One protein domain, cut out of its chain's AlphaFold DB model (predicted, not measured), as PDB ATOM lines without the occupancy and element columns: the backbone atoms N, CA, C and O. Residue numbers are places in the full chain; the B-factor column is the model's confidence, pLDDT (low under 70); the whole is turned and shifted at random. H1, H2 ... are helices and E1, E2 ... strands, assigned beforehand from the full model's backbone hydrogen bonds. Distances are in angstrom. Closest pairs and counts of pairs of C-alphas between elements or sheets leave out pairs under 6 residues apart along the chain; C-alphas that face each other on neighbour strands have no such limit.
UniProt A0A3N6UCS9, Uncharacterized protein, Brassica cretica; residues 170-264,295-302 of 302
ATOM      1  N   ASN A 170      16.799  -8.895 -18.250       73.00
ATOM      2  CA  ASN A 170      17.754  -9.844 -18.802       73.00
ATOM      3  C   ASN A 170      19.172  -9.256 -18.777       73.00
ATOM      4  O   ASN A 170      19.576  -8.497 -19.662       73.00
ATOM      5  N   TYR A 171      19.945  -9.652 -17.764       79.19
ATOM      6  CA  TYR A 171      21.335  -9.220 -17.601       79.19
ATOM      7  C   TYR A 171      22.253  -9.716 -18.727       79.19
ATOM      8  O   TYR A 171      23.202  -9.031 -19.075       79.19
ATOM      9  N   THR A 172      21.925 -10.828 -19.393       74.25
ATOM     10  CA  THR A 172      22.738 -11.338 -20.511       74.25
ATOM     11  C   THR A 172      22.719 -10.387 -21.709       74.25
ATOM     12  O   THR A 172      23.728 -10.220 -22.392       74.25
ATOM     13  N   TYR A 173      21.573  -9.766 -22.002       67.88
ATOM     14  CA  TYR A 173      21.476  -8.783 -23.088       67.88
ATOM     15  C   TYR A 173      22.195  -7.491 -22.740       67.88
ATOM     16  O   TYR A 173      22.888  -6.938 -23.591       67.88
ATOM     17  N   LYS A 174      22.074  -7.075 -21.479       75.25
ATOM     18  CA  LYS A 174      22.807  -5.949 -20.919       75.25
ATOM     19  C   LYS A 174      24.321  -6.159 -21.069       75.25
ATOM     20  O   LYS A 174      24.953  -5.392 -21.779       75.25
ATOM     21  N   ASP A 175      24.867  -7.270 -20.570       75.06
ATOM     22  CA  ASP A 175      26.302  -7.589 -20.655       75.06
ATOM     23  C   ASP A 175      26.826  -7.602 -22.100       75.06
ATOM     24  O   ASP A 175      27.910  -7.094 -22.395       75.06
ATOM     25  N   ARG A 176      26.043  -8.165 -23.030       77.50
ATOM     26  CA  ARG A 176      26.392  -8.182 -24.460       77.50
ATOM     27  C   ARG A 176      26.404  -6.784 -25.059       77.50
ATOM     28  O   ARG A 176      27.323  -6.468 -25.808       77.50
ATOM     29  N   PHE A 177      25.423  -5.951 -24.733       76.62
ATOM     30  CA  PHE A 177      25.402  -4.570 -25.191       76.62
ATOM     31  C   PHE A 177      26.607  -3.785 -24.650       76.62
ATOM     32  O   PHE A 177      27.330  -3.167 -25.426       76.62
ATOM     33  N   THR A 178      26.924  -3.925 -23.362       80.69
ATOM     34  CA  THR A 178      28.083  -3.276 -22.718       80.69
ATOM     35  C   THR A 178      29.427  -3.738 -23.287       80.69
ATOM     36  O   THR A 178      30.419  -2.994 -23.265       80.69
ATOM     37  N   SER A 179      29.476  -4.966 -23.816       78.81
ATOM     38  CA  SER A 179      30.675  -5.542 -24.434       78.81
ATOM     39  C   SER A 179      31.079  -4.862 -25.746       78.81
ATOM     40  O   SER A 179      32.238  -4.984 -26.156       78.81
ATOM     41  N   LEU A 180      30.176  -4.088 -26.366       76.38
ATOM     42  CA  LEU A 180      30.488  -3.301 -27.554       76.38
ATOM     43  C   LEU A 180      31.691  -2.386 -27.289       76.38
ATOM     44  O   LEU A 180      31.850  -1.789 -26.215       76.38
ATOM     45  N   ARG A 181      32.561  -2.281 -28.295       78.88
ATOM     46  CA  ARG A 181      33.720  -1.380 -28.248       78.88
ATOM     47  C   ARG A 181      33.301   0.053 -28.526       78.88
ATOM     48  O   ARG A 181      33.742   0.948 -27.821       78.88
ATOM     49  N   ASN A 182      32.444   0.236 -29.529       77.00
ATOM     50  CA  ASN A 182      31.910   1.528 -29.929       77.00
ATOM     51  C   ASN A 182      30.440   1.374 -30.332       77.00
ATOM     52  O   ASN A 182      30.079   0.449 -31.061       77.00
ATOM     53  N   LEU A 183      29.606   2.312 -29.900       83.56
ATOM     54  CA  LEU A 183      28.221   2.466 -30.325       83.56
ATOM     55  C   LEU A 183      28.100   3.802 -31.056       83.56
ATOM     56  O   LEU A 183      28.263   4.852 -30.441       83.56
ATOM     57  N   VAL A 184      27.825   3.777 -32.360       82.69
ATOM     58  CA  VAL A 184      27.697   4.995 -33.172       82.69
ATOM     59  C   VAL A 184      26.245   5.144 -33.597       82.69
ATOM     60  O   VAL A 184      25.721   4.334 -34.362       82.69
ATOM     61  N   LEU A 185      25.590   6.185 -33.089       83.88
ATOM     62  CA  LEU A 185      24.181   6.467 -33.332       83.88
ATOM     63  C   LEU A 185      24.074   7.654 -34.286       83.88
ATOM     64  O   LEU A 185      24.321   8.797 -33.901       83.88
ATOM     65  N   VAL A 186      23.718   7.376 -35.539       81.50
ATOM     66  CA  VAL A 186      23.614   8.388 -36.598       81.50
ATOM     67  C   VAL A 186      22.161   8.799 -36.768       81.50
ATOM     68  O   VAL A 186      21.333   7.985 -37.162       81.50
ATOM     69  N   LYS A 187      21.863  10.064 -36.482       84.62
ATOM     70  CA  LYS A 187      20.544  10.673 -36.622       84.62
ATOM     71  C   LYS A 187      20.500  11.540 -37.876       84.62
ATOM     72  O   LYS A 187      21.366  12.395 -38.056       84.62
ATOM     73  N   PHE A 188      19.480  11.340 -38.703       84.12
ATOM     74  CA  PHE A 188      19.222  12.148 -39.895       84.12
ATOM     75  C   PHE A 188      18.324  13.329 -39.527       84.12
ATOM     76  O   PHE A 188      17.250  13.138 -38.961       84.12
ATOM     77  N   GLU A 189      18.751  14.555 -39.814       88.81
ATOM     78  CA  GLU A 189      18.040  15.761 -39.360       88.81
ATOM     79  C   GLU A 189      16.642  15.903 -39.968       88.81
ATOM     80  O   GLU A 189      15.702  16.274 -39.265       88.81
ATOM     81  N   ASN A 190      16.482  15.512 -41.234       85.25
ATOM     82  CA  ASN A 190      15.229  15.624 -41.979       85.25
ATOM     83  C   ASN A 190      14.525  14.263 -42.125       85.25
ATOM     84  O   ASN A 190      13.845  14.010 -43.122       85.25
ATOM     85  N   ASP A 191      14.712  13.354 -41.162       74.69
ATOM     86  CA  ASP A 191      14.025  12.060 -41.149       74.69
ATOM     87  C   ASP A 191      12.518  12.231 -40.904       74.69
ATOM     88  O   ASP A 191      12.097  12.753 -39.869       74.69
ATOM     89  N   THR A 192      11.706  11.773 -41.856       76.56
ATOM     90  CA  THR A 192      10.237  11.761 -41.772       76.56
ATOM     91  C   THR A 192       9.666  10.363 -41.516       76.56
ATOM     92  O   THR A 192       8.456  10.212 -41.349       76.56
ATOM     93  N   ILE A 193      10.519   9.335 -41.483       74.88
ATOM     94  CA  ILE A 193      10.142   7.930 -41.304       74.88
ATOM     95  C   ILE A 193      10.232   7.534 -39.829       74.88
ATOM     96  O   ILE A 193       9.313   6.897 -39.301       74.88
ATOM     97  N   ILE A 194      11.312   7.922 -39.146       67.62
ATOM     98  CA  ILE A 194      11.512   7.662 -37.718       67.62
ATOM     99  C   ILE A 194      10.806   8.748 -36.904       67.62
ATOM    100  O   ILE A 194      11.231   9.901 -36.863       67.62
ATOM    101  N   VAL A 195       9.746   8.362 -36.191       66.81
ATOM    102  CA  VAL A 195       8.966   9.264 -35.332       66.81
ATOM    103  C   VAL A 195       8.872   8.686 -33.911       66.81
ATOM    104  O   VAL A 195       8.363   7.573 -33.754       66.81
ATOM    105  N   PRO A 196       9.337   9.409 -32.872       74.62
ATOM    106  CA  PRO A 196      10.066  10.675 -32.956       74.62
ATOM    107  C   PRO A 196      11.486  10.464 -33.491       74.62
ATOM    108  O   PRO A 196      12.128   9.468 -33.159       74.62
ATOM    109  N   ASN A 197      12.018  11.435 -34.233       76.81
ATOM    110  CA  ASN A 197      13.384  11.384 -34.774       76.81
ATOM    111  C   ASN A 197      14.436  11.140 -33.661       76.81
ATOM    112  O   ASN A 197      15.360  10.337 -33.811       76.81
ATOM    113  N   GLY A 198      14.216  11.719 -32.473       76.69
ATOM    114  CA  GLY A 198      15.059  11.495 -31.291       76.69
ATOM    115  C   GLY A 198      15.177  10.038 -30.826       76.69
ATOM    116  O   GLY A 198      16.132   9.728 -30.116       76.69
ATOM    117  N   SER A 199      14.289   9.134 -31.256       78.38
ATOM    118  CA  SER A 199      14.398   7.697 -30.956       78.38
ATOM    119  C   SER A 199      15.651   7.046 -31.534       78.38
ATOM    120  O   SER A 199      16.162   6.100 -30.937       78.38
ATOM    121  N   THR A 200      16.234   7.635 -32.582       78.69
ATOM    122  CA  THR A 200      17.546   7.243 -33.117       78.69
ATOM    123  C   THR A 200      18.664   7.332 -32.075       78.69
ATOM    124  O   THR A 200      19.623   6.565 -32.095       78.69
ATOM    125  N   TRP A 201      18.522   8.256 -31.126       86.38
ATOM    126  CA  TRP A 201      19.445   8.473 -30.015       86.38
ATOM    127  C   TRP A 201      18.871   7.996 -28.682       86.38
ATOM    128  O   TRP A 201      19.218   8.552 -27.650       86.38
ATOM    129  N   PHE A 202      17.970   7.007 -28.687       84.94
ATOM    130  CA  PHE A 202      17.262   6.518 -27.492       84.94
ATOM    131  C   PHE A 202      16.422   7.581 -26.753       84.94
ATOM    132  O   PHE A 202      15.977   7.348 -25.629       84.94
ATOM    133  N   GLY A 203      16.163   8.733 -27.378       79.69
ATOM    134  CA  GLY A 203      15.211   9.725 -26.887       79.69
ATOM    135  C   GLY A 203      13.768   9.317 -27.179       79.69
ATOM    136  O   GLY A 203      13.487   8.564 -28.111       79.69
ATOM    137  N   PHE A 204      12.820   9.806 -26.390       79.19
ATOM    138  CA  PHE A 204      11.406   9.524 -26.629       79.19
ATOM    139  C   PHE A 204      10.501  10.598 -26.042       79.19
ATOM    140  O   PHE A 204      10.961  11.454 -25.294       79.19
ATOM    141  N   TYR A 205       9.217  10.562 -26.392       76.56
ATOM    142  CA  TYR A 205       8.221  11.431 -25.773       76.56
ATOM    143  C   TYR A 205       8.152  11.218 -24.260       76.56
ATOM    144  O   TYR A 205       8.420  10.119 -23.765       76.56
ATOM    145  N   SER A 206       7.784  12.264 -23.527       74.75
ATOM    146  CA  SER A 206       7.616  12.196 -22.082       74.75
ATOM    147  C   SER A 206       6.442  11.309 -21.656       74.75
ATOM    148  O   SER A 206       5.422  11.178 -22.334       74.75
ATOM    149  N   ASP A 207       6.579  10.715 -20.467       72.88
ATOM    150  CA  ASP A 207       5.582   9.810 -19.872       72.88
ATOM    151  C   ASP A 207       4.230  10.495 -19.570       72.88
ATOM    152  O   ASP A 207       3.232   9.814 -19.320       72.88
ATOM    153  N   ASP A 208       4.185  11.831 -19.567       74.25
ATOM    154  CA  ASP A 208       2.978  12.632 -19.325       74.25
ATOM    155  C   ASP A 208       2.009  12.663 -20.520       74.25
ATOM    156  O   ASP A 208       0.900  13.183 -20.403       74.25
ATOM    157  N   GLY A 209       2.396  12.058 -21.647       64.50
ATOM    158  CA  GLY A 209       1.591  12.000 -22.863       64.50
ATOM    159  C   GLY A 209       1.652  13.270 -23.709       64.50
ATOM    160  O   GLY A 209       0.905  13.362 -24.682       64.50
ATOM    161  N   SER A 210       2.520  14.227 -23.364       70.50
ATOM    162  CA  SER A 210       2.826  15.357 -24.237       70.50
ATOM    163  C   SER A 210       3.770  14.940 -25.369       70.50
ATOM    164  O   SER A 210       4.513  13.964 -25.270       70.50
ATOM    165  N   GLU A 211       3.769  15.701 -26.463       73.31
ATOM    166  CA  GLU A 211       4.704  15.504 -27.581       73.31
ATOM    167  C   GLU A 211       6.105  16.068 -27.288       73.31
ATOM    168  O   GLU A 211       6.928  16.234 -28.191       73.31
ATOM    169  N   ASN A 212       6.407  16.362 -26.021       79.50
ATOM    170  CA  ASN A 212       7.715  16.844 -25.621       79.50
ATOM    171  C   ASN A 212       8.754  15.722 -25.741       79.50
ATOM    172  O   ASN A 212       8.625  14.662 -25.128       79.50
ATOM    173  N   LEU A 213       9.795  15.957 -26.538       78.75
ATOM    174  CA  LEU A 213      10.842  14.978 -26.797       78.75
ATOM    175  C   LEU A 213      11.916  15.043 -25.708       78.75
ATOM    176  O   LEU A 213      12.669  16.011 -25.615       78.75
ATOM    177  N   LEU A 214      12.032  13.974 -24.925       80.75
ATOM    178  CA  LEU A 214      13.098  13.797 -23.951       80.75
ATOM    179  C   LEU A 214      14.341  13.191 -24.619       80.75
ATOM    180  O   LEU A 214      14.229  12.183 -25.329       80.75
ATOM    181  N   PRO A 215      15.541  13.748 -24.381       90.94
ATOM    182  CA  PRO A 215      16.784  13.094 -24.770       90.94
ATOM    183  C   PRO A 215      17.004  11.825 -23.934       90.94
ATOM    184  O   PRO A 215      16.459  11.695 -22.833       90.94
ATOM    185  N   ALA A 216      17.848  10.908 -24.418       86.56
ATOM    186  CA  ALA A 216      18.148   9.664 -23.706       86.56
ATOM    187  C   ALA A 216      18.573   9.902 -22.256       86.56
ATOM    188  O   ALA A 216      18.078   9.218 -21.371       86.56
ATOM    189  N   GLN A 217      19.395  10.923 -22.002       93.06
ATOM    190  CA  GLN A 217      19.937  11.251 -20.680       93.06
ATOM    191  C   GLN A 217      18.865  11.581 -19.630       93.06
ATOM    192  O   GLN A 217      19.134  11.505 -18.435       93.06
ATOM    193  N   GLN A 218      17.650  11.940 -20.057       90.19
ATOM    194  CA  GLN A 218      16.516  12.207 -19.168       90.19
ATOM    195  C   GLN A 218      15.560  11.009 -19.052       90.19
ATOM    196  O   GLN A 218      14.727  10.967 -18.147       90.19
ATOM    197  N   ALA A 219      15.671  10.019 -19.940       83.94
ATOM    198  CA  ALA A 219      14.819   8.839 -19.940       83.94
ATOM    199  C   ALA A 219      15.247   7.828 -18.863       83.94
ATOM    200  O   ALA A 219      16.434   7.646 -18.585       83.94
ATOM    201  N   LYS A 220      14.275   7.090 -18.307       84.69
ATOM    202  CA  LYS A 220      14.514   6.027 -17.306       84.69
ATOM    203  C   LYS A 220      15.480   4.947 -17.788       84.69
ATOM    204  O   LYS A 220      16.237   4.411 -16.989       84.69
ATOM    205  N   LEU A 221      15.472   4.655 -19.091       84.88
ATOM    206  CA  LEU A 221      16.401   3.719 -19.727       84.88
ATOM    207  C   LEU A 221      17.866   4.058 -19.404       84.88
ATOM    208  O   LEU A 221      18.643   3.158 -19.093       84.88
ATOM    209  N   TYR A 222      18.211   5.348 -19.449       89.31
ATOM    210  CA  TYR A 222      19.554   5.864 -19.200       89.31
ATOM    211  C   TYR A 222      19.777   6.184 -17.718       89.31
ATOM    212  O   TYR A 222      20.795   5.798 -17.155       89.31
ATOM    213  N   THR A 223      18.831   6.864 -17.058       91.38
ATOM    214  CA  THR A 223      19.009   7.303 -15.661       91.38
ATOM    215  C   THR A 223      19.046   6.143 -14.666       91.38
ATOM    216  O   THR A 223      19.777   6.217 -13.682       91.38
ATOM    217  N   GLU A 224      18.322   5.051 -14.931       90.50
ATOM    218  CA  GLU A 224      18.416   3.793 -14.168       90.50
ATOM    219  C   GLU A 224      19.415   2.793 -14.780       90.50
ATOM    220  O   GLU A 224      19.534   1.666 -14.299       90.50
ATOM    221  N   ASP A 225      20.081   3.178 -15.869       92.69
ATOM    222  CA  ASP A 225      21.071   2.393 -16.605       92.69
ATOM    223  C   ASP A 225      20.641   0.946 -16.917       92.69
ATOM    224  O   ASP A 225      21.346  -0.048 -16.691       92.69
ATOM    225  N   ARG A 226      19.412   0.806 -17.426       84.31
ATOM    226  CA  ARG A 226      18.741  -0.496 -17.587       84.31
ATOM    227  C   ARG A 226      19.410  -1.394 -18.621       84.31
ATOM    228  O   ARG A 226      19.309  -2.616 -18.520       84.31
ATOM    229  N   ILE A 227      20.080  -0.786 -19.594       82.69
ATOM    230  CA  ILE A 227      20.827  -1.473 -20.648       82.69
ATOM    231  C   ILE A 227      22.309  -1.084 -20.662       82.69
ATOM    232  O   ILE A 227      22.952  -1.373 -21.648       82.69
ATOM    233  N   ASP A 228      22.857  -0.428 -19.630       90.69
ATOM    234  CA  ASP A 228      24.242   0.104 -19.618       90.69
ATOM    235  C   ASP A 228      24.547   1.201 -20.656       90.69
ATOM    236  O   ASP A 228      25.708   1.502 -20.938       90.69
ATOM    237  N   LEU A 229      23.524   1.863 -21.207       87.38
ATOM    238  CA  LEU A 229      23.741   2.986 -22.123       87.38
ATOM    239  C   LEU A 229      24.484   4.141 -21.438       87.38
ATOM    240  O   LEU A 229      25.368   4.725 -22.060       87.38
ATOM    241  N   LYS A 230      24.178   4.443 -20.168       94.81
ATOM    242  CA  LYS A 230      24.890   5.477 -19.408       94.81
ATOM    243  C   LYS A 230      26.312   5.032 -19.101       94.81
ATOM    244  O   LYS A 230      27.241   5.800 -19.314       94.81
ATOM    245  N   THR A 231      26.493   3.788 -18.660       93.81
ATOM    246  CA  THR A 231      27.830   3.229 -18.405       93.81
ATOM    247  C   THR A 231      28.720   3.279 -19.652       93.81
ATOM    248  O   THR A 231      29.897   3.627 -19.564       93.81
ATOM    249  N   MET A 232      28.179   2.965 -20.831       90.38
ATOM    250  CA  MET A 232      28.922   3.056 -22.089       90.38
ATOM    251  C   MET A 232      29.228   4.501 -22.498       90.38
ATOM    252  O   MET A 232      30.312   4.759 -23.025       90.38
ATOM    253  N   ASP A 233      28.285   5.417 -22.286       94.50
ATOM    254  CA  ASP A 233      28.439   6.844 -22.589       94.50
ATOM    255  C   ASP A 233      29.521   7.475 -21.697       94.50
ATOM    256  O   ASP A 233      30.484   8.047 -22.202       94.50
ATOM    257  N   ASP A 234      29.465   7.225 -20.383       96.69
ATOM    258  CA  ASP A 234      30.482   7.650 -19.411       96.69
ATOM    259  C   ASP A 234      31.875   7.070 -19.733       96.69
ATOM    260  O   ASP A 234      32.900   7.709 -19.485       96.69
ATOM    261  N   ALA A 235      31.930   5.865 -20.309       93.75
ATOM    262  CA  ALA A 235      33.164   5.225 -20.763       93.75
ATOM    263  C   ALA A 235      33.672   5.744 -22.126       93.75
ATOM    264  O   ALA A 235      34.679   5.240 -22.627       93.75
ATOM    265  N   GLY A 236      32.985   6.706 -22.750       93.69
ATOM    266  CA  GLY A 236      33.350   7.279 -24.048       93.69
ATOM    267  C   GLY A 236      33.129   6.339 -25.238       93.69
ATOM    268  O   GLY A 236      33.708   6.549 -26.302       93.69
ATOM    269  N   LYS A 237      32.322   5.283 -25.073       87.75
ATOM    270  CA  LYS A 237      32.039   4.304 -26.134       87.75
ATOM    271  C   LYS A 237      30.885   4.725 -27.042       87.75
ATOM    272  O   LYS A 237      30.753   4.174 -28.136       87.75
ATOM    273  N   VAL A 238      30.022   5.638 -26.595       88.06
ATOM    274  CA  VAL A 238      28.833   6.070 -27.341       88.06
ATOM    275  C   VAL A 238      29.130   7.358 -28.101       88.06
ATOM    276  O   VAL A 238      29.637   8.323 -27.544       88.06
ATOM    277  N   ASN A 239      28.802   7.374 -29.389       86.81
ATOM    278  CA  ASN A 239      28.991   8.515 -30.273       86.81
ATOM    279  C   ASN A 239      27.650   8.904 -30.893       86.81
ATOM    280  O   ASN A 239      27.114   8.186 -31.740       86.81
ATOM    281  N   PHE A 240      27.122  10.055 -30.483       89.44
ATOM    282  CA  PHE A 240      25.902  10.639 -31.035       89.44
ATOM    283  C   PHE A 240      26.261  11.552 -32.213       89.44
ATOM    284  O   PHE A 240      26.878  12.599 -32.033       89.44
ATOM    285  N   VAL A 241      25.891  11.150 -33.428       88.44
ATOM    286  CA  VAL A 241      26.231  11.853 -34.674       88.44
ATOM    287  C   VAL A 241      24.960  12.337 -35.358       88.44
ATOM    288  O   VAL A 241      24.033  11.557 -35.553       88.44
ATOM    289  N   SER A 242      24.901  13.626 -35.697       91.88
ATOM    290  CA  SER A 242      23.821  14.220 -36.498       91.88
ATOM    291  C   SER A 242      24.354  14.472 -37.900       91.88
ATOM    292  O   SER A 242      25.459  15.002 -38.040       91.88
ATOM    293  N   VAL A 243      23.601  14.066 -38.916       85.75
ATOM    294  CA  VAL A 243      23.931  14.311 -40.322       85.75
ATOM    295  C   VAL A 243      22.745  14.943 -41.032       85.75
ATOM    296  O   VAL A 243      21.586  14.598 -40.778       85.75
ATOM    297  N   GLU A 244      23.045  15.857 -41.948       91.06
ATOM    298  CA  GLU A 244      22.044  16.403 -42.851       91.06
ATOM    299  C   GLU A 244      21.592  15.309 -43.826       91.06
ATOM    300  O   GLU A 244      22.404  14.563 -44.377       91.06
ATOM    301  N   GLY A 245      20.283  15.206 -44.034       82.06
ATOM    302  CA  GLY A 245      19.698  14.214 -44.927       82.06
ATOM    303  C   GLY A 245      18.349  13.720 -44.434       82.06
ATOM    304  O   GLY A 245      17.927  14.008 -43.312       82.06
ATOM    305  N   VAL A 246      17.665  12.987 -45.306       80.19
ATOM    306  CA  VAL A 246      16.455  12.232 -44.961       80.19
ATOM    307  C   VAL A 246      16.831  10.798 -44.584       80.19
ATOM    308  O   VAL A 246      18.005  10.432 -44.560       80.19
ATOM    309  N   HIS A 247      15.825   9.973 -44.314       77.56
ATOM    310  CA  HIS A 247      15.985   8.585 -43.903       77.56
ATOM    311  C   HIS A 247      17.006   7.804 -44.751       77.56
ATOM    312  O   HIS A 247      16.810   7.584 -45.946       77.56
ATOM    313  N   LEU A 248      18.095   7.370 -44.107       78.06
ATOM    314  CA  LEU A 248      19.204   6.581 -44.675       78.06
ATOM    315  C   LEU A 248      20.041   7.289 -45.738       78.06
ATOM    316  O   LEU A 248      20.954   6.687 -46.308       78.06
ATOM    317  N   GLN A 249      19.766   8.562 -46.001       75.69
ATOM    318  CA  GLN A 249      20.523   9.351 -46.952       75.69
ATOM    319  C   GLN A 249      21.690  10.021 -46.230       75.69
ATOM    320  O   GLN A 249      21.565  11.128 -45.717       75.69
ATOM    321  N   ILE A 250      22.834   9.335 -46.195       77.88
ATOM    322  CA  ILE A 250      24.094   9.859 -45.659       77.88
ATOM    323  C   ILE A 250      25.057  10.203 -46.800       77.88
ATOM    324  O   ILE A 250      25.193   9.444 -47.764       77.88
ATOM    325  N   SER A 251      25.733  11.347 -46.706       75.69
ATOM    326  CA  SER A 251      26.724  11.752 -47.703       75.69
ATOM    327  C   SER A 251      27.996  10.895 -47.602       75.69
ATOM    328  O   SER A 251      28.386  10.456 -46.518       75.69
ATOM    329  N   ASN A 252      28.697  10.676 -48.720       76.69
ATOM    330  CA  ASN A 252      29.985   9.968 -48.696       76.69
ATOM    331  C   ASN A 252      31.006  10.620 -47.735       76.69
ATOM    332  O   ASN A 252      31.643   9.877 -46.984       76.69
ATOM    333  N   PRO A 253      31.163  11.962 -47.699       80.56
ATOM    334  CA  PRO A 253      32.000  12.619 -46.695       80.56
ATOM    335  C   PRO A 253      31.615  12.272 -45.252       80.56
ATOM    336  O   PRO A 253      32.499  11.987 -44.445       80.56
ATOM    337  N   ASP A 254      30.320  12.227 -44.929       80.06
ATOM    338  CA  ASP A 254      29.850  11.901 -43.578       80.06
ATOM    339  C   ASP A 254      30.071  10.426 -43.224       80.06
ATOM    340  O   ASP A 254      30.477  10.122 -42.102       80.06
ATOM    341  N   VAL A 255      29.900   9.500 -44.176       77.38
ATOM    342  CA  VAL A 255      30.264   8.083 -43.976       77.38
ATOM    343  C   VAL A 255      31.755   7.955 -43.661       77.38
ATOM    344  O   VAL A 255      32.135   7.287 -42.695       77.38
ATOM    345  N   VAL A 256      32.610   8.609 -44.450       76.44
ATOM    346  CA  VAL A 256      34.066   8.588 -44.251       76.44
ATOM    347  C   VAL A 256      34.451   9.200 -42.906       76.44
ATOM    348  O   VAL A 256      35.360   8.703 -42.248       76.44
ATOM    349  N   LYS A 257      33.749  10.244 -42.470       82.62
ATOM    350  CA  LYS A 257      34.025  10.933 -41.211       82.62
ATOM    351  C   LYS A 257      33.561  10.150 -39.985       82.62
ATOM    352  O   LYS A 257      34.308  10.050 -39.017       82.62
ATOM    353  N   TYR A 258      32.337   9.624 -39.999       79.94
ATOM    354  CA  TYR A 258      31.678   9.115 -38.792       79.94
ATOM    355  C   TYR A 258      31.606   7.589 -38.705       79.94
ATOM    356  O   TYR A 258      31.420   7.060 -37.615       79.94
ATOM    357  N   VAL A 259      31.753   6.870 -39.822       77.44
ATOM    358  CA  VAL A 259      31.582   5.406 -39.865       77.44
ATOM    359  C   VAL A 259      32.910   4.702 -40.114       77.44
ATOM    360  O   VAL A 259      33.285   3.791 -39.377       77.44
ATOM    361  N   VAL A 260      33.652   5.139 -41.134       75.88
ATOM    362  CA  VAL A 260      34.902   4.490 -41.562       75.88
ATOM    363  C   VAL A 260      35.958   4.359 -40.452       75.88
ATOM    364  O   VAL A 260      36.558   3.283 -40.389       75.88
ATOM    365  N   PRO A 261      36.184   5.336 -39.544       78.50
ATOM    366  CA  PRO A 261      37.216   5.213 -38.509       78.50
ATOM    367  C   PRO A 261      37.027   4.002 -37.593       78.50
ATOM    368  O   PRO A 261      38.000   3.436 -37.103       78.50
ATOM    369  N   TYR A 262      35.780   3.577 -37.394       72.75
ATOM    370  CA  TYR A 262      35.455   2.429 -36.559       72.75
ATOM    371  C   TYR A 262      35.575   1.102 -37.322       72.75
ATOM    372  O   TYR A 262      35.810   0.062 -36.711       72.75
ATOM    373  N   LEU A 263      35.419   1.122 -38.651       70.25
ATOM    374  CA  LEU A 263      35.507  -0.060 -39.519       70.25
ATOM    375  C   LEU A 263      36.946  -0.455 -39.853       70.25
ATOM    376  O   LEU A 263      37.206  -1.589 -40.256       70.25
ATOM    377  N   GLN A 264      37.880   0.482 -39.722       67.94
ATOM    378  CA  GLN A 264      39.294   0.195 -39.873       67.94
ATOM    379  C   GLN A 264      39.728  -0.705 -38.712       67.94
ATOM    380  O   GLN A 264      39.580  -0.345 -37.545       67.94
ATOM    381  N   GLU A 295      33.119  -4.736 -32.965       41.78
ATOM    382  CA  GLU A 295      31.658  -4.715 -33.019       41.78
ATOM    383  C   GLU A 295      31.173  -3.265 -32.941       41.78
ATOM    384  O   GLU A 295      31.257  -2.618 -31.896       41.78
ATOM    385  N   ILE A 296      30.721  -2.753 -34.087       35.50
ATOM    386  CA  ILE A 296      30.003  -1.486 -34.219       35.50
ATOM    387  C   ILE A 296      28.547  -1.841 -34.428       35.50
ATOM    388  O   ILE A 296      28.206  -2.563 -35.368       35.50
ATOM    389  N   LEU A 297      27.681  -1.277 -33.602       37.38
ATOM    390  CA  LEU A 297      26.264  -1.268 -33.893       37.38
ATOM    391  C   LEU A 297      25.892   0.096 -34.465       37.38
ATOM    392  O   LEU A 297      25.833   1.085 -33.739       37.38
ATOM    393  N   MET A 298      25.639   0.139 -35.770       32.00
ATOM    394  CA  MET A 298      24.921   1.248 -36.383       32.00
ATOM    395  C   MET A 298      23.433   0.922 -36.274       32.00
ATOM    396  O   MET A 298      22.932   0.046 -36.981       32.00
ATOM    397  N   VAL A 299      22.735   1.573 -35.344       36.28
ATOM    398  CA  VAL A 299      21.286   1.393 -35.222       36.28
ATOM    399  C   VAL A 299      20.618   2.301 -36.237       36.28
ATOM    400  O   VAL A 299      20.471   3.502 -36.035       36.28
ATOM    401  N   VAL A 300      20.250   1.695 -37.353       27.89
ATOM    402  CA  VAL A 300      19.441   2.311 -38.388       27.89
ATOM    403  C   VAL A 300      18.027   1.773 -38.216       27.89
ATOM    404  O   VAL A 300      17.758   0.618 -38.545       27.89
ATOM    405  N   PHE A 301      17.139   2.570 -37.623       28.56
ATOM    406  CA  PHE A 301      15.733   2.192 -37.500       28.56
ATOM    407  C   PHE A 301      15.074   2.329 -38.879       28.56
ATOM    408  O   PHE A 301      15.270   3.373 -39.481       28.56
ATOM    409  N   PRO A 302      14.348   1.328 -39.408       26.89
ATOM    410  CA  PRO A 302      13.425   1.510 -40.528       26.89
ATOM    411  C   PRO A 302      12.130   2.170 -40.060       26.89
ATOM    412  O   PRO A 302      11.867   2.147 -38.832       26.89
TER     413      PRO A 302
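AT A GLANCE: This is residues 170 to 264 and 295 to 302 of the 302 residues of an uncharacterized protein of Brassica cretica (UniProt A0A3N6UCS9). A small wall of three parallel strands, in the order E2 E1 E3, has short helices round it: H2 packs on one face over E1, and H4, H5 and H6 only graze it. A long stretch without a named element, residues 202 to 219, loops outward past H2. The 103 printed residues hold, along the chain, H1 E1 H2 H3 H4 E2 H5 H6 E3; the class is mixed, with 50 residues in named elements, under half. The whole is compact, with a radius of gyration of the C-alphas of 14.2 A and spans of 37 by 33 by 21 A.

IN THESE COORDINATES: E1, residues 182 to 188, is 19.3 A long and starts at C-alpha 182 (31.910, 1.528, -29.929). E2, residues 238 to 243, is 16.1 A long; E3 is residues 296 to 298, ending at C-alpha 298 (24.921, 1.248, -36.383). H1 is residues 171 to 178, 10.3 A, and H5 residues 252 to 258, 10.1 A. H2 is residues 197 to 201, H3 220 to 223, H4 229 to 234 and H6 260 to 263.

HOW THE PARTS SIT: E2 and E1 are parallel at 23 degrees, with N 187 and O 241 2.8 A apart. E1 and E3 are parallel at 16 degrees, with no backbone N and O within hydrogen-bond range. E1, H2 H3 H4, E2 form a strand-helix-strand unit, parallel neighbour strands with helices between. H2 is over E1 at a height over the sheet of 7.7 A, closest at the C-alphas of Lys 187 and Thr 200, 5.7 A. H1 and H4 only just touch, with 3 pairs of C-alphas within 8 A, the closest Thr 178 and Met 232, 6.4 A. H3 and H4 touch only at the corner, closest at C-alphas 222 and 230, 5.4 A. Every O i to N i+4 pair is within hydrogen-bond range in H1, H4 and H5; H2 has 0 of 1, but 2 of 2 O i to N i+3 pairs; H3 and H6 are too short for an i+4 pair.

THE WHOLE: The C-alphas of Asp 208 and Gln 264, 43.5 A apart, are the two farthest. Residues 265 to 294 are not printed, and C-alphas 264 and 295 are 11.4 A apart across the cut. H2 to H3 is a long link. Confidence is under 70 in 13 residues, among them 295 to 302.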